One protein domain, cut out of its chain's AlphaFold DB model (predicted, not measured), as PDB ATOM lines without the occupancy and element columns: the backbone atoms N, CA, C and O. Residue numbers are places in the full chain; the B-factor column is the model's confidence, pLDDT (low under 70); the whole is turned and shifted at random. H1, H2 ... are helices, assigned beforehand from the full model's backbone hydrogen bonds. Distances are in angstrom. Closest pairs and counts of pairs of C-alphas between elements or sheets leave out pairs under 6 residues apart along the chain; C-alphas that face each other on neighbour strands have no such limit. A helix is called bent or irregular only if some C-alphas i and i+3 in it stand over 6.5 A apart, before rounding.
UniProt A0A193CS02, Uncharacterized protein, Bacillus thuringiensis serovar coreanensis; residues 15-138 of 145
ATOM      1  N   PHE A  15      44.794  19.202 -29.834       77.81
ATOM      2  CA  PHE A  15      44.367  20.337 -29.017       77.81
ATOM      3  C   PHE A  15      42.845  20.369 -28.830       77.81
ATOM      4  O   PHE A  15      42.371  20.505 -27.708       77.81
ATOM      5  N   MET A  16      42.069  20.150 -29.897       74.25
ATOM      6  CA  MET A  16      40.609  20.042 -29.799       74.25
ATOM      7  C   MET A  16      40.184  18.904 -28.871       74.25
ATOM      8  O   MET A  16      39.296  19.084 -28.045       74.25
ATOM      9  N   HIS A  17      40.844  17.751 -28.970       75.44
ATOM     10  CA  HIS A  17      40.614  16.619 -28.082       75.44
ATOM     11  C   HIS A  17      40.933  16.996 -26.620       75.44
ATOM     12  O   HIS A  17      40.096  16.795 -25.740       75.44
ATOM     13  N   ALA A  18      42.075  17.632 -26.356       80.25
ATOM     14  CA  ALA A  18      42.429  18.105 -25.019       80.25
ATOM     15  C   ALA A  18      41.410  19.118 -24.460       80.25
ATOM     16  O   ALA A  18      40.996  18.993 -23.311       80.25
ATOM     17  N   CYS A  19      40.935  20.070 -25.269       80.19
ATOM     18  CA  CYS A  19      39.888  21.012 -24.861       80.19
ATOM     19  C   CYS A  19      38.572  20.306 -24.513       80.19
ATOM     20  O   CYS A  19      37.942  20.656 -23.520       80.19
ATOM     21  N   VAL A  20      38.164  19.301 -25.294       78.38
ATOM     22  CA  VAL A  20      36.971  18.488 -25.002       78.38
ATOM     23  C   VAL A  20      37.121  17.757 -23.680       78.38
ATOM     24  O   VAL A  20      36.197  17.748 -22.873       78.38
ATOM     25  N   PHE A  21      38.291  17.170 -23.440       80.69
ATOM     26  CA  PHE A  21      38.585  16.485 -22.191       80.69
ATOM     27  C   PHE A  21      38.522  17.438 -20.990       80.69
ATOM     28  O   PHE A  21      37.854  17.130 -20.005       80.69
ATOM     29  N   LEU A  22      39.142  18.619 -21.088       81.75
ATOM     30  CA  LEU A  22      39.093  19.639 -20.036       81.75
ATOM     31  C   LEU A  22      37.664  20.142 -19.789       81.75
ATOM     32  O   LEU A  22      37.251  20.235 -18.640       81.75
ATOM     33  N   LEU A  23      36.882  20.377 -20.846       81.94
ATOM     34  CA  LEU A  23      35.484  20.800 -20.732       81.94
ATOM     35  C   LEU A  23      34.624  19.731 -20.043       81.94
ATOM     36  O   LEU A  23      33.814  20.059 -19.179       81.94
ATOM     37  N   LEU A  24      34.824  18.452 -20.379       80.06
ATOM     38  CA  LEU A  24      34.154  17.330 -19.714       80.06
ATOM     39  C   LEU A  24      34.542  17.232 -18.230       80.06
ATOM     40  O   LEU A  24      33.672  16.995 -17.393       80.06
ATOM     41  N   LEU A  25      35.820  17.438 -17.892       77.50
ATOM     42  CA  LEU A  25      36.295  17.451 -16.502       77.50
ATOM     43  C   LEU A  25      35.734  18.628 -15.699       77.50
ATOM     44  O   LEU A  25      35.393  18.472 -14.526       77.50
ATOM     45  N   GLU A  26      35.637  19.800 -16.316       81.56
ATOM     46  CA  GLU A  26      35.106  20.991 -15.660       81.56
ATOM     47  C   GLU A  26      33.608  20.859 -15.394       81.56
ATOM     48  O   GLU A  26      33.147  21.209 -14.311       81.56
ATOM     49  N   TRP A  27      32.871  20.237 -16.319       79.06
ATOM     50  CA  TRP A  27      31.467  19.878 -16.128       79.06
ATOM     51  C   TRP A  27      31.244  18.764 -15.104       79.06
ATOM     52  O   TRP A  27      30.221  18.767 -14.418       79.06
ATOM     53  N   LEU A  28      32.185  17.827 -14.957       74.56
ATOM     54  CA  LEU A  28      32.111  16.799 -13.919       74.56
ATOM     55  C   LEU A  28      32.155  17.428 -12.518       74.56
ATOM     56  O   LEU A  28      31.421  17.001 -11.632       74.56
ATOM     57  N   ARG A  29      32.978  18.464 -12.312       74.69
ATOM     58  CA  ARG A  29      33.235  19.069 -10.995       74.69
ATOM     59  C   ARG A  29      31.981  19.541 -10.225       74.69
ATOM     60  O   ARG A  29      31.855  19.157  -9.064       74.69
ATOM     61  N   PRO A  30      31.051  20.336 -10.789       69.94
ATOM     62  CA  PRO A  30      29.831  20.760 -10.090       69.94
ATOM     63  C   PRO A  30      28.826  19.617  -9.892       69.94
ATOM     64  O   PRO A  30      28.077  19.601  -8.917       69.94
ATOM     65  N   LEU A  31      28.845  18.629 -10.786       65.81
ATOM     66  CA  LEU A  31      27.954  17.469 -10.778       65.81
ATOM     67  C   LEU A  31      28.146  16.565  -9.551       65.81
ATOM     68  O   LEU A  31      27.220  15.905  -9.081       65.81
ATOM     69  N   ILE A  32      29.358  16.580  -9.009       64.38
ATOM     70  CA  ILE A  32      29.764  15.868  -7.797       64.38
ATOM     71  C   ILE A  32      29.071  16.426  -6.556       64.38
ATOM     72  O   ILE A  32      28.720  15.672  -5.656       64.38
ATOM     73  N   GLY A  33      28.885  17.745  -6.493       62.56
ATOM     74  CA  GLY A  33      28.267  18.393  -5.335       62.56
ATOM     75  C   GLY A  33      26.767  18.125  -5.242       62.56
ATOM     76  O   GLY A  33      26.214  18.102  -4.149       62.56
ATOM     77  N   ILE A  34      26.118  17.897  -6.388       62.53
ATOM     78  CA  ILE A  34      24.674  17.635  -6.473       62.53
ATOM     79  C   ILE A  34      24.333  16.146  -6.409       62.53
ATOM     80  O   ILE A  34      23.219  15.789  -6.034       62.53
ATOM     81  N   THR A  35      25.276  15.273  -6.762       61.00
ATOM     82  CA  THR A  35      25.035  13.834  -6.785       61.00
ATOM     83  C   THR A  35      25.883  13.185  -5.714       61.00
ATOM     84  O   THR A  35      27.103  13.159  -5.822       61.00
ATOM     85  N   ASN A  36      25.238  12.622  -4.694       59.50
ATOM     86  CA  ASN A  36      25.867  11.918  -3.575       59.50
ATOM     87  C   ASN A  36      26.497  10.565  -4.001       59.50
ATOM     88  O   ASN A  36      26.299   9.527  -3.374       59.50
ATOM     89  N   VAL A  37      27.206  10.543  -5.132       63.44
ATOM     90  CA  VAL A  37      27.920   9.385  -5.666       63.44
ATOM     91  C   VAL A  37      29.365   9.530  -5.217       63.44
ATOM     92  O   VAL A  37      30.186  10.160  -5.878       63.44
ATOM     93  N   GLY A  38      29.686   8.958  -4.058       57.91
ATOM     94  CA  GLY A  38      30.988   9.099  -3.393       57.91
ATOM     95  C   GLY A  38      32.199   8.490  -4.121       57.91
ATOM     96  O   GLY A  38      33.217   8.242  -3.485       57.91
ATOM     97  N   ARG A  39      32.125   8.202  -5.431       69.12
ATOM     98  CA  ARG A  39      33.200   7.548  -6.200       69.12
ATOM     99  C   ARG A  39      33.544   8.293  -7.491       69.12
ATOM    100  O   ARG A  39      33.305   7.812  -8.597       69.12
ATOM    101  N   LEU A  40      34.178   9.452  -7.323       71.62
ATOM    102  CA  LEU A  40      34.698  10.316  -8.398       71.62
ATOM    103  C   LEU A  40      35.616   9.601  -9.376       71.62
ATOM    104  O   LEU A  40      35.551   9.826 -10.583       71.62
ATOM    105  N   ASP A  41      36.434   8.712  -8.831       73.88
ATOM    106  CA  ASP A  41      37.464   7.979  -9.551       73.88
ATOM    107  C   ASP A  41      36.906   7.226 -10.773       73.88
ATOM    108  O   ASP A  41      37.512   7.172 -11.844       73.88
ATOM    109  N   ILE A  42      35.671   6.734 -10.663       75.50
ATOM    110  CA  ILE A  42      35.022   5.937 -11.707       75.50
ATOM    111  C   ILE A  42      34.527   6.810 -12.857       75.50
ATOM    112  O   ILE A  42      34.663   6.435 -14.020       75.50
ATOM    113  N   PHE A  43      33.970   7.984 -12.551       75.69
ATOM    114  CA  PHE A  43      33.528   8.923 -13.579       75.69
ATOM    115  C   PHE A  43      34.720   9.472 -14.361       75.69
ATOM    116  O   PHE A  43      34.670   9.532 -15.588       75.69
ATOM    117  N   VAL A  44      35.819   9.796 -13.673       79.44
ATOM    118  CA  VAL A  44      37.071  10.219 -14.318       79.44
ATOM    119  C   VAL A  44      37.616   9.107 -15.219       79.44
ATOM    120  O   VAL A  44      37.938   9.365 -16.381       79.44
ATOM    121  N   THR A  45      37.635   7.863 -14.733       81.12
ATOM    122  CA  THR A  45      38.035   6.690 -15.529       81.12
ATOM    123  C   THR A  45      37.159   6.530 -16.774       81.12
ATOM    124  O   THR A  45      37.675   6.329 -17.873       81.12
ATOM    125  N   PHE A  46      35.837   6.684 -16.648       79.44
ATOM    126  CA  PHE A  46      34.921   6.604 -17.785       79.44
ATOM    127  C   PHE A  46      35.179   7.688 -18.837       79.44
ATOM    128  O   PHE A  46      35.215   7.389 -20.033       79.44
ATOM    129  N   ILE A  47      35.385   8.937 -18.408       78.94
ATOM    130  CA  ILE A  47      35.719  10.047 -19.311       78.94
ATOM    131  C   ILE A  47      37.039   9.750 -20.032       78.94
ATOM    132  O   ILE A  47      37.118   9.919 -21.249       78.94
ATOM    133  N   GLY A  48      38.040   9.230 -19.314       80.69
ATOM    134  CA  GLY A  48      39.310   8.785 -19.888       80.69
ATOM    135  C   GLY A  48      39.136   7.703 -20.958       80.69
ATOM    136  O   GLY A  48      39.707   7.818 -22.041       80.69
ATOM    137  N   ILE A  49      38.289   6.698 -20.712       79.75
ATOM    138  CA  ILE A  49      37.982   5.648 -21.697       79.75
ATOM    139  C   ILE A  49      37.245   6.236 -22.905       79.75
ATOM    140  O   ILE A  49      37.633   5.979 -24.043       79.75
ATOM    141  N   CYS A  50      36.221   7.069 -22.696       74.38
ATOM    142  CA  CYS A  50      35.504   7.736 -23.787       74.38
ATOM    143  C   CYS A  50      36.437   8.559 -24.677       74.38
ATOM    144  O   CYS A  50      36.301   8.536 -25.904       74.38
ATOM    145  N   PHE A  51      37.388   9.255 -24.059       74.06
ATOM    146  CA  PHE A  51      38.397  10.042 -24.740       74.06
ATOM    147  C   PHE A  51      39.386   9.169 -25.519       74.06
ATOM    148  O   PHE A  51      39.585   9.393 -26.713       74.06
ATOM    149  N   ALA A  52      39.932   8.129 -24.881       79.75
ATOM    150  CA  ALA A  52      40.813   7.163 -25.526       79.75
ATOM    151  C   ALA A  52      40.133   6.543 -26.752       79.75
ATOM    152  O   ALA A  52      40.703   6.548 -27.840       79.75
ATOM    153  N   LEU A  53      38.878   6.105 -26.616       73.44
ATOM    154  CA  LEU A  53      38.094   5.585 -27.733       73.44
ATOM    155  C   LEU A  53      37.934   6.618 -28.844       73.44
ATOM    156  O   LEU A  53      38.097   6.248 -30.003       73.44
ATOM    157  N   SER A  54      37.633   7.877 -28.507       70.38
ATOM    158  CA  SER A  54      37.486   8.973 -29.475       70.38
ATOM    159  C   SER A  54      38.753   9.163 -30.314       70.38
ATOM    160  O   SER A  54      38.648   9.276 -31.536       70.38
ATOM    161  N   CYS A  55      39.935   9.086 -29.692       67.12
ATOM    162  CA  CYS A  55      41.226   9.164 -30.383       67.12
ATOM    163  C   CYS A  55      41.409   8.062 -31.440       67.12
ATOM    164  O   CYS A  55      42.012   8.313 -32.480       67.12
ATOM    165  N   PHE A  56      40.866   6.861 -31.216       70.44
ATOM    166  CA  PHE A  56      41.005   5.737 -32.150       70.44
ATOM    167  C   PHE A  56      40.079   5.802 -33.379       70.44
ATOM    168  O   PHE A  56      40.241   4.973 -34.271       70.44
ATOM    169  N   GLN A  57      39.097   6.720 -33.439       65.81
ATOM    170  CA  GLN A  57      38.146   6.913 -34.567       65.81
ATOM    171  C   GLN A  57      37.647   5.618 -35.259       65.81
ATOM    172  O   GLN A  57      37.419   5.572 -36.465       65.81
ATOM    173  N   THR A  58      37.486   4.527 -34.505       69.69
ATOM    174  CA  THR A  58      37.230   3.186 -35.055       69.69
ATOM    175  C   THR A  58      35.734   2.938 -35.229       69.69
ATOM    176  O   THR A  58      34.960   3.300 -34.363       69.69
ATOM    177  N   ARG A  59      35.271   2.231 -36.267       73.19
ATOM    178  CA  ARG A  59      33.823   1.943 -36.467       73.19
ATOM    179  C   ARG A  59      33.113   1.281 -35.265       73.19
ATOM    180  O   ARG A  59      31.898   1.370 -35.143       73.19
ATOM    181  N   TRP A  60      33.875   0.673 -34.359       75.88
ATOM    182  CA  TRP A  60      33.413  -0.002 -33.146       75.88
ATOM    183  C   TRP A  60      33.321   0.894 -31.893       75.88
ATOM    184  O   TRP A  60      33.057   0.367 -30.817       75.88
ATOM    185  N   GLN A  61      33.496   2.226 -31.964       77.50
ATOM    186  CA  GLN A  61      33.474   3.045 -30.729       77.50
ATOM    187  C   GLN A  61      32.137   2.959 -29.985       77.50
ATOM    188  O   GLN A  61      32.129   2.911 -28.761       77.50
ATOM    189  N   ILE A  62      31.014   2.949 -30.710       77.06
ATOM    190  CA  ILE A  62      29.669   2.914 -30.120       77.06
ATOM    191  C   ILE A  62      29.469   1.651 -29.269       77.06
ATOM    192  O   ILE A  62      29.237   1.799 -28.070       77.06
ATOM    193  N   PRO A  63      29.605   0.421 -29.809       82.94
ATOM    194  CA  PRO A  63      29.397  -0.782 -29.007       82.94
ATOM    195  C   PRO A  63      30.392  -0.894 -27.846       82.94
ATOM    196  O   PRO A  63      29.995  -1.296 -26.756       82.94
ATOM    197  N   ILE A  64      31.650  -0.469 -28.021       82.06
ATOM    198  CA  ILE A  64      32.640  -0.502 -26.932       82.06
ATOM    199  C   ILE A  64      32.241   0.468 -25.807       82.06
ATOM    200  O   ILE A  64      32.348   0.106 -24.635       82.06
ATOM    201  N   LYS A  65      31.715   1.662 -26.124       81.88
ATOM    202  CA  LYS A  65      31.190   2.597 -25.115       81.88
ATOM    203  C   LYS A  65      30.017   1.984 -24.348       81.88
ATOM    204  O   LYS A  65      30.026   2.043 -23.124       81.88
ATOM    205  N   ILE A  66      29.068   1.337 -25.033       82.62
ATOM    206  CA  ILE A  66      27.924   0.655 -24.390       82.62
ATOM    207  C   ILE A  66      28.410  -0.412 -23.413       82.62
ATOM    208  O   ILE A  66      28.012  -0.410 -22.249       82.62
ATOM    209  N   VAL A  67      29.291  -1.303 -23.873       85.38
ATOM    210  CA  VAL A  67      29.827  -2.396 -23.050       85.38
ATOM    211  C   VAL A  67      30.602  -1.844 -21.857       85.38
ATOM    212  O   VAL A  67      30.433  -2.334 -20.747       85.38
ATOM    213  N   THR A  68      31.389  -0.785 -22.055       83.12
ATOM    214  CA  THR A  68      32.119  -0.112 -20.971       83.12
ATOM    215  C   THR A  68      31.165   0.469 -19.926       83.12
ATOM    216  O   THR A  68      31.371   0.252 -18.735       83.12
ATOM    217  N   VAL A  69      30.106   1.172 -20.347       82.69
ATOM    218  CA  VAL A  69      29.091   1.727 -19.432       82.69
ATOM    219  C   VAL A  69      28.429   0.609 -18.625       82.69
ATOM    220  O   VAL A  69      28.379   0.683 -17.399       82.69
ATOM    221  N   LEU A  70      27.969  -0.450 -19.298       82.81
ATOM    222  CA  LEU A  70      27.341  -1.608 -18.657       82.81
ATOM    223  C   LEU A  70      28.282  -2.297 -17.663       82.81
ATOM    224  O   LEU A  70      27.866  -2.629 -16.557       82.81
ATOM    225  N   PHE A  71      29.550  -2.474 -18.034       83.50
ATOM    226  CA  PHE A  71      30.568  -3.079 -17.178       83.50
ATOM    227  C   PHE A  71      30.842  -2.241 -15.926       83.50
ATOM    228  O   PHE A  71      30.903  -2.775 -14.821       83.50
ATOM    229  N   ILE A  72      30.947  -0.919 -16.077       80.88
ATOM    230  CA  ILE A  72      31.166  -0.005 -14.955       80.88
ATOM    231  C   ILE A  72      29.969  -0.012 -14.001       80.88
ATOM    232  O   ILE A  72      30.167  -0.104 -12.792       80.88
ATOM    233  N   ILE A  73      28.740   0.049 -14.522       79.88
ATOM    234  CA  ILE A  73      27.515  -0.002 -13.708       79.88
ATOM    235  C   ILE A  73      27.429  -1.326 -12.952       79.88
ATOM    236  O   ILE A  73      27.155  -1.332 -11.750       79.88
ATOM    237  N   HIS A  74      27.681  -2.437 -13.647       82.31
ATOM    238  CA  HIS A  74      27.703  -3.761 -13.043       82.31
ATOM    239  C   HIS A  74      28.719  -3.814 -11.898       82.31
ATOM    240  O   HIS A  74      28.328  -4.070 -10.765       82.31
ATOM    241  N   SER A  75      29.970  -3.414 -12.143       78.12
ATOM    242  CA  SER A  75      31.026  -3.383 -11.123       78.12
ATOM    243  C   SER A  75      30.738  -2.442  -9.943       78.12
ATOM    244  O   SER A  75      31.327  -2.613  -8.873       78.12
ATOM    245  N   LEU A  76      29.896  -1.424 -10.128       74.62
ATOM    246  CA  LEU A  76      29.551  -0.438  -9.104       74.62
ATOM    247  C   LEU A  76      28.441  -0.912  -8.165       74.62
ATOM    248  O   LEU A  76      28.543  -0.715  -6.954       74.62
ATOM    249  N   TYR A  77      27.379  -1.486  -8.729       75.75
ATOM    250  CA  TYR A  77      26.118  -1.715  -8.017       75.75
ATOM    251  C   TYR A  77      25.758  -3.192  -7.867       75.75
ATOM    252  O   TYR A  77      24.979  -3.543  -6.982       75.75
ATOM    253  N   TYR A  78      26.335  -4.072  -8.685       77.44
ATOM    254  CA  TYR A  78      25.992  -5.487  -8.717       77.44
ATOM    255  C   TYR A  78      27.217  -6.338  -8.358       77.44
ATOM    256  O   TYR A  78      28.205  -6.392  -9.077       77.44
ATOM    257  N   LYS A  79      27.147  -7.068  -7.238       71.00
ATOM    258  CA  LYS A  79      28.214  -8.001  -6.816       71.00
ATOM    259  C   LYS A  79      28.164  -9.368  -7.521       71.00
ATOM    260  O   LYS A  79      29.021 -10.212  -7.281       71.00
ATOM    261  N   ASN A  80      27.149  -9.606  -8.352       71.44
ATOM    262  CA  ASN A  80      26.916 -10.890  -9.023       71.44
ATOM    263  C   ASN A  80      27.848 -11.080 -10.229       71.44
ATOM    264  O   ASN A  80      28.411 -10.117 -10.730       71.44
ATOM    265  N   ALA A  81      27.981 -12.302 -10.749       74.75
ATOM    266  CA  ALA A  81      28.782 -12.553 -11.951       74.75
ATOM    267  C   ALA A  81      28.264 -11.750 -13.165       74.75
ATOM    268  O   ALA A  81      27.072 -11.797 -13.472       74.75
ATOM    269  N   PHE A  82      29.165 -11.069 -13.885       70.62
ATOM    270  CA  PHE A  82      28.841 -10.277 -15.087       70.62
ATOM    271  C   PHE A  82      28.144 -11.111 -16.175       70.62
ATOM    272  O   PHE A  82      27.272 -10.616 -16.882       70.62
ATOM    273  N   ILE A  83      28.489 -12.401 -16.253       72.94
ATOM    274  CA  ILE A  83      28.003 -13.354 -17.261       72.94
ATOM    275  C   ILE A  83      26.513 -13.695 -17.082       72.94
ATOM    276  O   ILE A  83      25.876 -14.123 -18.040       72.94
ATOM    277  N   ASN A  84      25.927 -13.509 -15.893       76.81
ATOM    278  CA  ASN A  84      24.525 -13.856 -15.676       76.81
ATOM    279  C   ASN A  84      23.599 -12.716 -16.147       76.81
ATOM    280  O   ASN A  84      23.552 -11.687 -15.483       76.81
ATOM    281  N   PRO A  85      22.796 -12.874 -17.215       76.69
ATOM    282  CA  PRO A  85      21.952 -11.796 -17.735       76.69
ATOM    283  C   PRO A  85      20.811 -11.379 -16.789       76.69
ATOM    284  O   PRO A  85      20.138 -10.385 -17.053       76.69
ATOM    285  N   SER A  86      20.592 -12.081 -15.672       82.31
ATOM    286  CA  SER A  86      19.565 -11.726 -14.688       82.31
ATOM    287  C   SER A  86      19.751 -10.332 -14.085       82.31
ATOM    288  O   SER A  86      18.760  -9.706 -13.726       82.31
ATOM    289  N   TRP A  87      20.980  -9.822 -13.951       82.06
ATOM    290  CA  TRP A  87      21.172  -8.455 -13.449       82.06
ATOM    291  C   TRP A  87      20.729  -7.413 -14.482       82.06
ATOM    292  O   TRP A  87      20.277  -6.336 -14.106       82.06
ATOM    293  N   LEU A  88      20.827  -7.741 -15.775       83.94
ATOM    294  CA  LEU A  88      20.475  -6.852 -16.876       83.94
ATOM    295  C   LEU A  88      18.961  -6.608 -16.910       83.94
ATOM    296  O   LEU A  88      18.520  -5.476 -17.084       83.94
ATOM    297  N   THR A  89      18.157  -7.655 -16.699       85.00
ATOM    298  CA  THR A  89      16.693  -7.535 -16.651       85.00
ATOM    299  C   THR A  89      16.239  -6.708 -15.450       85.00
ATOM    300  O   THR A  89      15.415  -5.806 -15.612       85.00
ATOM    301  N   THR A  90      16.821  -6.940 -14.268       83.62
ATOM    302  CA  THR A  90      16.578  -6.110 -13.077       83.62
ATOM    303  C   THR A  90      16.996  -4.664 -13.320       83.62
ATOM    304  O   THR A  90      16.224  -3.754 -13.033       83.62
ATOM    305  N   PHE A  91      18.166  -4.445 -13.923       85.44
ATOM    306  CA  PHE A  91      18.662  -3.119 -14.273       85.44
ATOM    307  C   PHE A  91      17.693  -2.371 -15.194       85.44
ATOM    308  O   PHE A  91      17.305  -1.251 -14.880       85.44
ATOM    309  N   PHE A  92      17.245  -2.978 -16.298       85.75
ATOM    310  CA  PHE A  92      16.306  -2.324 -17.215       85.75
ATOM    311  C   PHE A  92      14.942  -2.049 -16.572       85.75
ATOM    312  O   PHE A  92      14.361  -0.990 -16.811       85.75
ATOM    313  N   SER A  93      14.451  -2.962 -15.731       86.12
ATOM    314  CA  SER A  93      13.210  -2.759 -14.977       86.12
ATOM    315  C   SER A  93      13.330  -1.585 -14.002       86.12
ATOM    316  O   SER A  93      12.472  -0.698 -13.994       86.12
ATOM    317  N   ASP A  94      14.432  -1.516 -13.249       85.44
ATOM    318  CA  ASP A  94      14.715  -0.387 -12.369       85.44
ATOM    319  C   ASP A  94      14.876   0.911 -13.165       85.44
ATOM    320  O   ASP A  94      14.336   1.934 -12.755       85.44
ATOM    321  N   MET A  95      15.549   0.903 -14.319       87.19
ATOM    322  CA  MET A  95      15.687   2.099 -15.159       87.19
ATOM    323  C   MET A  95      14.336   2.641 -15.624       87.19
ATOM    324  O   MET A  95      14.121   3.851 -15.577       87.19
ATOM    325  N   PHE A  96      13.409   1.768 -16.018       86.19
ATOM    326  CA  PHE A  96      12.073   2.182 -16.443       86.19
ATOM    327  C   PHE A  96      11.220   2.704 -15.279       86.19
ATOM    328  O   PHE A  96      10.501   3.692 -15.416       86.19
ATOM    329  N   ARG A  97      11.322   2.082 -14.099       85.50
ATOM    330  CA  ARG A  97      10.610   2.552 -12.905       85.50
ATOM    331  C   ARG A  97      11.138   3.908 -12.431       85.50
ATOM    332  O   ARG A  97      10.357   4.821 -12.178       85.50
ATOM    333  N   ASN A  98      12.461   4.045 -12.336       86.12
ATOM    334  CA  ASN A  98      13.103   5.270 -11.864       86.12
ATOM    335  C   ASN A  98      12.949   6.430 -12.861       86.12
ATOM    336  O   ASN A  98      12.849   7.573 -12.426       86.12
ATOM    337  N   SER A  99      12.859   6.166 -14.172       83.38
ATOM    338  CA  SER A  99      12.581   7.227 -15.149       83.38
ATOM    339  C   SER A  99      11.202   7.844 -14.932       83.38
ATOM    340  O   SER A  99      11.076   9.067 -14.933       83.38
ATOM    341  N   SER A 100      10.185   7.024 -14.653       83.62
ATOM    342  CA  SER A 100       8.848   7.516 -14.310       83.62
ATOM    343  C   SER A 100       8.862   8.356 -13.027       83.62
ATOM    344  O   SER A 100       8.304   9.451 -13.015       83.62
ATOM    345  N   LEU A 101       9.558   7.898 -11.978       82.06
ATOM    346  CA  LEU A 101       9.705   8.638 -10.714       82.06
ATOM    347  C   LEU A 101      10.433   9.979 -10.897       82.06
ATOM    348  O   LEU A 101      10.043  10.978 -10.294       82.06
ATOM    349  N   PHE A 102      11.438  10.021 -11.774       82.75
ATOM    350  CA  PHE A 102      12.152  11.247 -12.125       82.75
ATOM    351  C   PHE A 102      11.237  12.277 -12.792       82.75
ATOM    352  O   PHE A 102      11.235  13.440 -12.394       82.75
ATOM    353  N   PHE A 103      10.406  11.857 -13.751       80.44
ATOM    354  CA  PHE A 103       9.420  12.747 -14.378       80.44
ATOM    355  C   PHE A 103       8.320  13.203 -13.410       80.44
ATOM    356  O   PHE A 103       7.772  14.287 -13.582       80.44
ATOM    357  N   GLN A 104       8.021  12.407 -12.381       85.12
ATOM    358  CA  GLN A 104       7.088  12.767 -11.309       85.12
ATOM    359  C   GLN A 104       7.712  13.695 -10.250       85.12
ATOM    360  O   GLN A 104       7.010  14.161  -9.358       85.12
ATOM    361  N   GLY A 105       9.020  13.970 -10.328       78.75
ATOM    362  CA  GLY A 105       9.729  14.833  -9.383       78.75
ATOM    363  C   GLY A 105      10.010  14.194  -8.018       78.75
ATOM    364  O   GLY A 105      10.476  14.886  -7.114       78.75
ATOM    365  N   ASN A 106       9.772  12.888  -7.847       76.75
ATOM    366  CA  ASN A 106      10.086  12.191  -6.601       76.75
ATOM    367  C   ASN A 106      11.556  11.746  -6.596       76.75
ATOM    368  O   ASN A 106      11.871  10.594  -6.880       76.75
ATOM    369  N   LEU A 107      12.457  12.687  -6.301       68.56
ATOM    370  CA  LEU A 107      13.908  12.465  -6.301       68.56
ATOM    371  C   LEU A 107      14.430  11.724  -5.058       68.56
ATOM    372  O   LEU A 107      15.563  11.250  -5.078       68.56
ATOM    373  N   LEU A 108      13.638  11.637  -3.984       70.88
ATOM    374  CA  LEU A 108      14.058  11.027  -2.716       70.88
ATOM    375  C   LEU A 108      14.048   9.494  -2.771       70.88
ATOM    376  O   LEU A 108      14.893   8.862  -2.145       70.88
ATOM    377  N   ASP A 109      13.146   8.914  -3.566       75.12
ATOM    378  CA  ASP A 109      12.998   7.460  -3.711       75.12
ATOM    379  C   ASP A 109      13.778   6.880  -4.909       75.12
ATOM    380  O   ASP A 109      13.677   5.688  -5.213       75.12
ATOM    381  N   ILE A 110      14.553   7.706  -5.620       77.31
ATOM    382  CA  ILE A 110      15.294   7.269  -6.807       77.31
ATOM    383  C   ILE A 110      16.545   6.490  -6.405       77.31
ATOM    384  O   ILE A 110      17.382   6.940  -5.622       77.31
ATOM    385  N   SER A 111      16.718   5.325  -7.029       79.44
ATOM    386  CA  SER A 111      17.932   4.528  -6.876       79.44
ATOM    387  C   SER A 111      19.167   5.302  -7.362       79.44
ATOM    388  O   SER A 111      19.135   5.854  -8.466       79.44
ATOM    389  N   PRO A 112      20.305   5.271  -6.639       76.12
ATOM    390  CA  PRO A 112      21.535   5.964  -7.033       76.12
ATOM    391  C   PRO A 112      22.120   5.474  -8.369       76.12
ATOM    392  O   PRO A 112      22.984   6.137  -8.940       76.12
ATOM    393  N   VAL A 113      21.653   4.334  -8.889       79.38
ATOM    394  CA  VAL A 113      22.016   3.811 -10.216       79.38
ATOM    395  C   VAL A 113      21.526   4.735 -11.336       79.38
ATOM    396  O   VAL A 113      22.235   4.960 -12.313       79.38
ATOM    397  N   PHE A 114      20.319   5.286 -11.195       82.19
ATOM    398  CA  PHE A 114      19.659   6.086 -12.225       82.19
ATOM    399  C   PHE A 114      20.404   7.391 -12.570       82.19
ATOM    400  O   PHE A 114      20.729   7.578 -13.747       82.19
ATOM    401  N   PRO A 115      20.762   8.267 -11.605       79.94
ATOM    402  CA  PRO A 115      21.548   9.461 -11.908       79.94
ATOM    403  C   PRO A 115      22.919   9.110 -12.503       79.94
ATOM    404  O   PRO A 115      23.354   9.761 -13.446       79.94
ATOM    405  N   THR A 116      23.571   8.033 -12.055       81.31
ATOM    406  CA  THR A 116      24.847   7.571 -12.630       81.31
ATOM    407  C   THR A 116      24.725   7.211 -14.115       81.31
ATOM    408  O   THR A 116      25.570   7.607 -14.920       81.31
ATOM    409  N   VAL A 117      23.653   6.511 -14.505       82.44
ATOM    410  CA  VAL A 117      23.363   6.192 -15.913       82.44
ATOM    411  C   VAL A 117      23.102   7.456 -16.726       82.44
ATOM    412  O   VAL A 117      23.653   7.600 -17.818       82.44
ATOM    413  N   LEU A 118      22.305   8.384 -16.189       82.44
ATOM    414  CA  LEU A 118      22.047   9.682 -16.811       82.44
ATOM    415  C   LEU A 118      23.344  10.444 -17.071       82.44
ATOM    416  O   LEU A 118      23.534  10.942 -18.175       82.44
ATOM    417  N   PHE A 119      24.272  10.475 -16.114       80.00
ATOM    418  CA  PHE A 119      25.557  11.141 -16.311       80.00
ATOM    419  C   PHE A 119      26.410  10.481 -17.381       80.00
ATOM    420  O   PHE A 119      26.955  11.181 -18.234       80.00
ATOM    421  N   PHE A 120      26.493   9.150 -17.399       81.44
ATOM    422  CA  PHE A 120      27.184   8.453 -18.483       81.44
ATOM    423  C   PHE A 120      26.570   8.766 -19.847       81.44
ATOM    424  O   PHE A 120      27.302   9.006 -20.810       81.44
ATOM    425  N   LEU A 121      25.241   8.836 -19.921       84.06
ATOM    426  CA  LEU A 121      24.529   9.212 -21.132       84.06
ATOM    427  C   LEU A 121      24.819  10.670 -21.527       84.06
ATOM    428  O   LEU A 121      25.117  10.934 -22.689       84.06
ATOM    429  N   SER A 122      24.821  11.611 -20.580       81.75
ATOM    430  CA  SER A 122      25.187  13.012 -20.819       81.75
ATOM    431  C   SER A 122      26.619  13.152 -21.339       81.75
ATOM    432  O   SER A 122      26.848  13.855 -22.322       81.75
ATOM    433  N   PHE A 123      27.582  12.447 -20.742       80.69
ATOM    434  CA  PHE A 123      28.970  12.455 -21.206       80.69
ATOM    435  C   PHE A 123      29.124  11.835 -22.591       80.69
ATOM    436  O   PHE A 123      29.904  12.329 -23.410       80.69
ATOM    437  N   TRP A 124      28.343  10.797 -22.892       79.88
ATOM    438  CA  TRP A 124      28.262  10.276 -24.245       79.88
ATOM    439  C   TRP A 124      27.761  11.356 -25.205       79.88
ATOM    440  O   TRP A 124      28.434  11.641 -26.197       79.88
ATOM    441  N   PHE A 125      26.614  11.977 -24.921       80.75
ATOM    442  CA  PHE A 125      26.047  13.018 -25.778       80.75
ATOM    443  C   PHE A 125      27.025  14.169 -26.007       80.75
ATOM    444  O   PHE A 125      27.202  14.573 -27.152       80.75
ATOM    445  N   LEU A 126      27.723  14.631 -24.968       79.44
ATOM    446  CA  LEU A 126      28.760  15.659 -25.083       79.44
ATOM    447  C   LEU A 126      29.902  15.220 -26.013       79.44
ATOM    448  O   LEU A 126      30.279  15.966 -26.916       79.44
ATOM    449  N   SER A 127      30.398  13.986 -25.864       75.69
ATOM    450  CA  SER A 127      31.429  13.422 -26.749       75.69
ATOM    451  C   SER A 127      30.976  13.374 -28.216       75.69
ATOM    452  O   SER A 127      31.734  13.754 -29.118       75.69
ATOM    453  N   SER A 128      29.738  12.944 -28.473       74.56
ATOM    454  CA  SER A 128      29.161  12.909 -29.823       74.56
ATOM    455  C   SER A 128      28.933  14.311 -30.389       74.56
ATOM    456  O   SER A 128      29.235  14.558 -31.556       74.56
ATOM    457  N   PHE A 129      28.444  15.241 -29.565       76.12
ATOM    458  CA  PHE A 129      28.179  16.620 -29.955       76.12
ATOM    459  C   PHE A 129      29.465  17.307 -30.397       76.12
ATOM    460  O   PHE A 129      29.509  17.891 -31.478       76.12
ATOM    461  N   THR A 130      30.558  17.177 -29.641       68.94
ATOM    462  CA  THR A 130      31.806  17.811 -30.070       68.94
ATOM    463  C   THR A 130      32.402  17.164 -31.318       68.94
ATOM    464  O   THR A 130      32.912  17.871 -32.185       68.94
ATOM    465  N   SER A 131      32.285  15.841 -31.465       68.81
ATOM    466  CA  SER A 131      32.713  15.154 -32.693       68.81
ATOM    467  C   SER A 131      31.960  15.680 -33.919       68.81
ATOM    468  O   SER A 131      32.569  15.952 -34.955       68.81
ATOM    469  N   PHE A 132      30.651  15.902 -33.781       67.69
ATOM    470  CA  PHE A 132      29.827  16.523 -34.815       67.69
ATOM    471  C   PHE A 132      30.281  17.957 -35.130       67.69
ATOM    472  O   PHE A 132      30.462  18.297 -36.298       67.69
ATOM    473  N   TRP A 133      30.549  18.777 -34.107       65.62
ATOM    474  CA  TRP A 133      31.023  20.156 -34.281       65.62
ATOM    475  C   TRP A 133      32.345  20.257 -35.044       65.62
ATOM    476  O   TRP A 133      32.497  21.145 -35.882       65.62
ATOM    477  N   ILE A 134      33.297  19.356 -34.788       64.12
ATOM    478  CA  ILE A 134      34.596  19.348 -35.481       64.12
ATOM    479  C   ILE A 134      34.414  19.089 -36.982       64.12
ATOM    480  O   ILE A 134      35.076  19.722 -37.803       64.12
ATOM    481  N   ILE A 135      33.497  18.193 -37.352       63.72
ATOM    482  CA  ILE A 135      33.215  17.858 -38.753       63.72
ATOM    483  C   ILE A 135      32.435  18.994 -39.434       63.72
ATOM    484  O   ILE A 135      32.778  19.397 -40.544       63.72
ATOM    485  N   HIS A 136      31.426  19.558 -38.763       58.62
ATOM    486  CA  HIS A 136      30.569  20.599 -39.341       58.62
ATOM    487  C   HIS A 136      31.239  21.976 -39.450       58.62
ATOM    488  O   HIS A 136      30.899  22.742 -40.354       58.62
ATOM    489  N   LYS A 137      32.235  22.296 -38.607       55.53
ATOM    490  CA  LYS A 137      33.018  23.538 -38.754       55.53
ATOM    491  C   LYS A 137      33.788  23.622 -40.078       55.53
ATOM    492  O   LYS A 137      34.060  24.729 -40.526       55.53
ATOM    493  N   ASN A 138      34.076  22.491 -40.724       50.91
ATOM    494  CA  ASN A 138      34.678  22.473 -42.059       50.91
ATOM    495  C   ASN A 138      33.656  22.637 -43.194       50.91
ATOM    496  O   ASN A 138      34.075  22.855 -44.320       50.91
TER     497      ASN A 138
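What this domain is: This is residues 15 to 138 of the 145 residues of an uncharacterized protein of Bacillus thuringiensis serovar coreanensis (UniProt A0A193CS02). Four helices, H1, H2, H3 and H5, make an up-and-down bundle, and a fifth, H4, stands crosswise over one end of it, beside the start of H5. H2 has H1 along one side and H3 along another, and the long H5 packs on these three, meeting H3, H2 and H1 in turn as it runs along the bundle. The printed part has 124 residues with five named helices, in the order H1 to H5, and no named strand; the class is all helix. It is compact, with a radius of gyration of the C-alphas of 15.7 A, and spans 45 by 33 by 26 A.

How they stand to each other: H5, residues 113 to 136, is the hub and touches four helices. With residues 113 to 120 alone it touches H3, residues 61 to 77; they run opposite ways at a shallow tilt of 20 degrees, and their closest C-alphas, of Val 69 and Phe 120, are 7.1 A apart. With residues 120 to 127 alone H5 touches H2, residues 40 to 55, at a shallow tilt of 28 degrees, the same way; the closest C-alphas are those of Ile 47 and Phe 123, 7.4 A apart. With residues 123 to 130 alone it touches residues 20 to 24 of H1, residues 15 to 34, closest at the C-alphas of Val 20 and Thr 130, 7.3 A apart. H1 and H2 form a helical hairpin, a shallow tilt of 23 degrees, with the C-alphas of Phe 21 and Phe 51 closest at 6.9 A. H2 and H3 form another, at 12 degrees, closest at Leu 53 and Gln 61, whose C-alphas are 6.1 A apart. H4, residues 86 to 103, is about perpendicular to H5 at 82 degrees and only just touches it, with 3 pairs of C-alphas within 8 A, closest at Met 95 and Phe 114, 6.3 A. H3 and H4 are near each other; H1 is apart from H3 and H4, and H2 from H4. Every O i to N i+4 pair is within hydrogen-bond range in H2, H3, H4 and H5; in H1 12 of 16 are.

Where its parts are: H5 is 34.7 A long and ends at C-alpha 136, (30.569, 20.599, -39.341). H1, 30.1 A, begins at C-alpha 15, (44.367, 20.337, -29.017); it is neither bent nor irregular, but only just: C-alphas 27 and 30 are 6.3 A apart. H4, 26.5 A, begins at C-alpha 86, (19.565, -11.726, -14.688). H3 measures 24.3 A and H2 23.0 A.

The domain as a whole: The C-alphas farthest apart, of Asn 80 and Asn 138, are 47.6 A apart. The printed part has no cut. The links H1 to H2 and H2 to H3 are tight, and H3 to H4 and H4 to H5 are short. The mean pLDDT of the printed part is 76.5, with residues 30 to 39, 55, 57 to 58, 107 and 130 to 138 under 70.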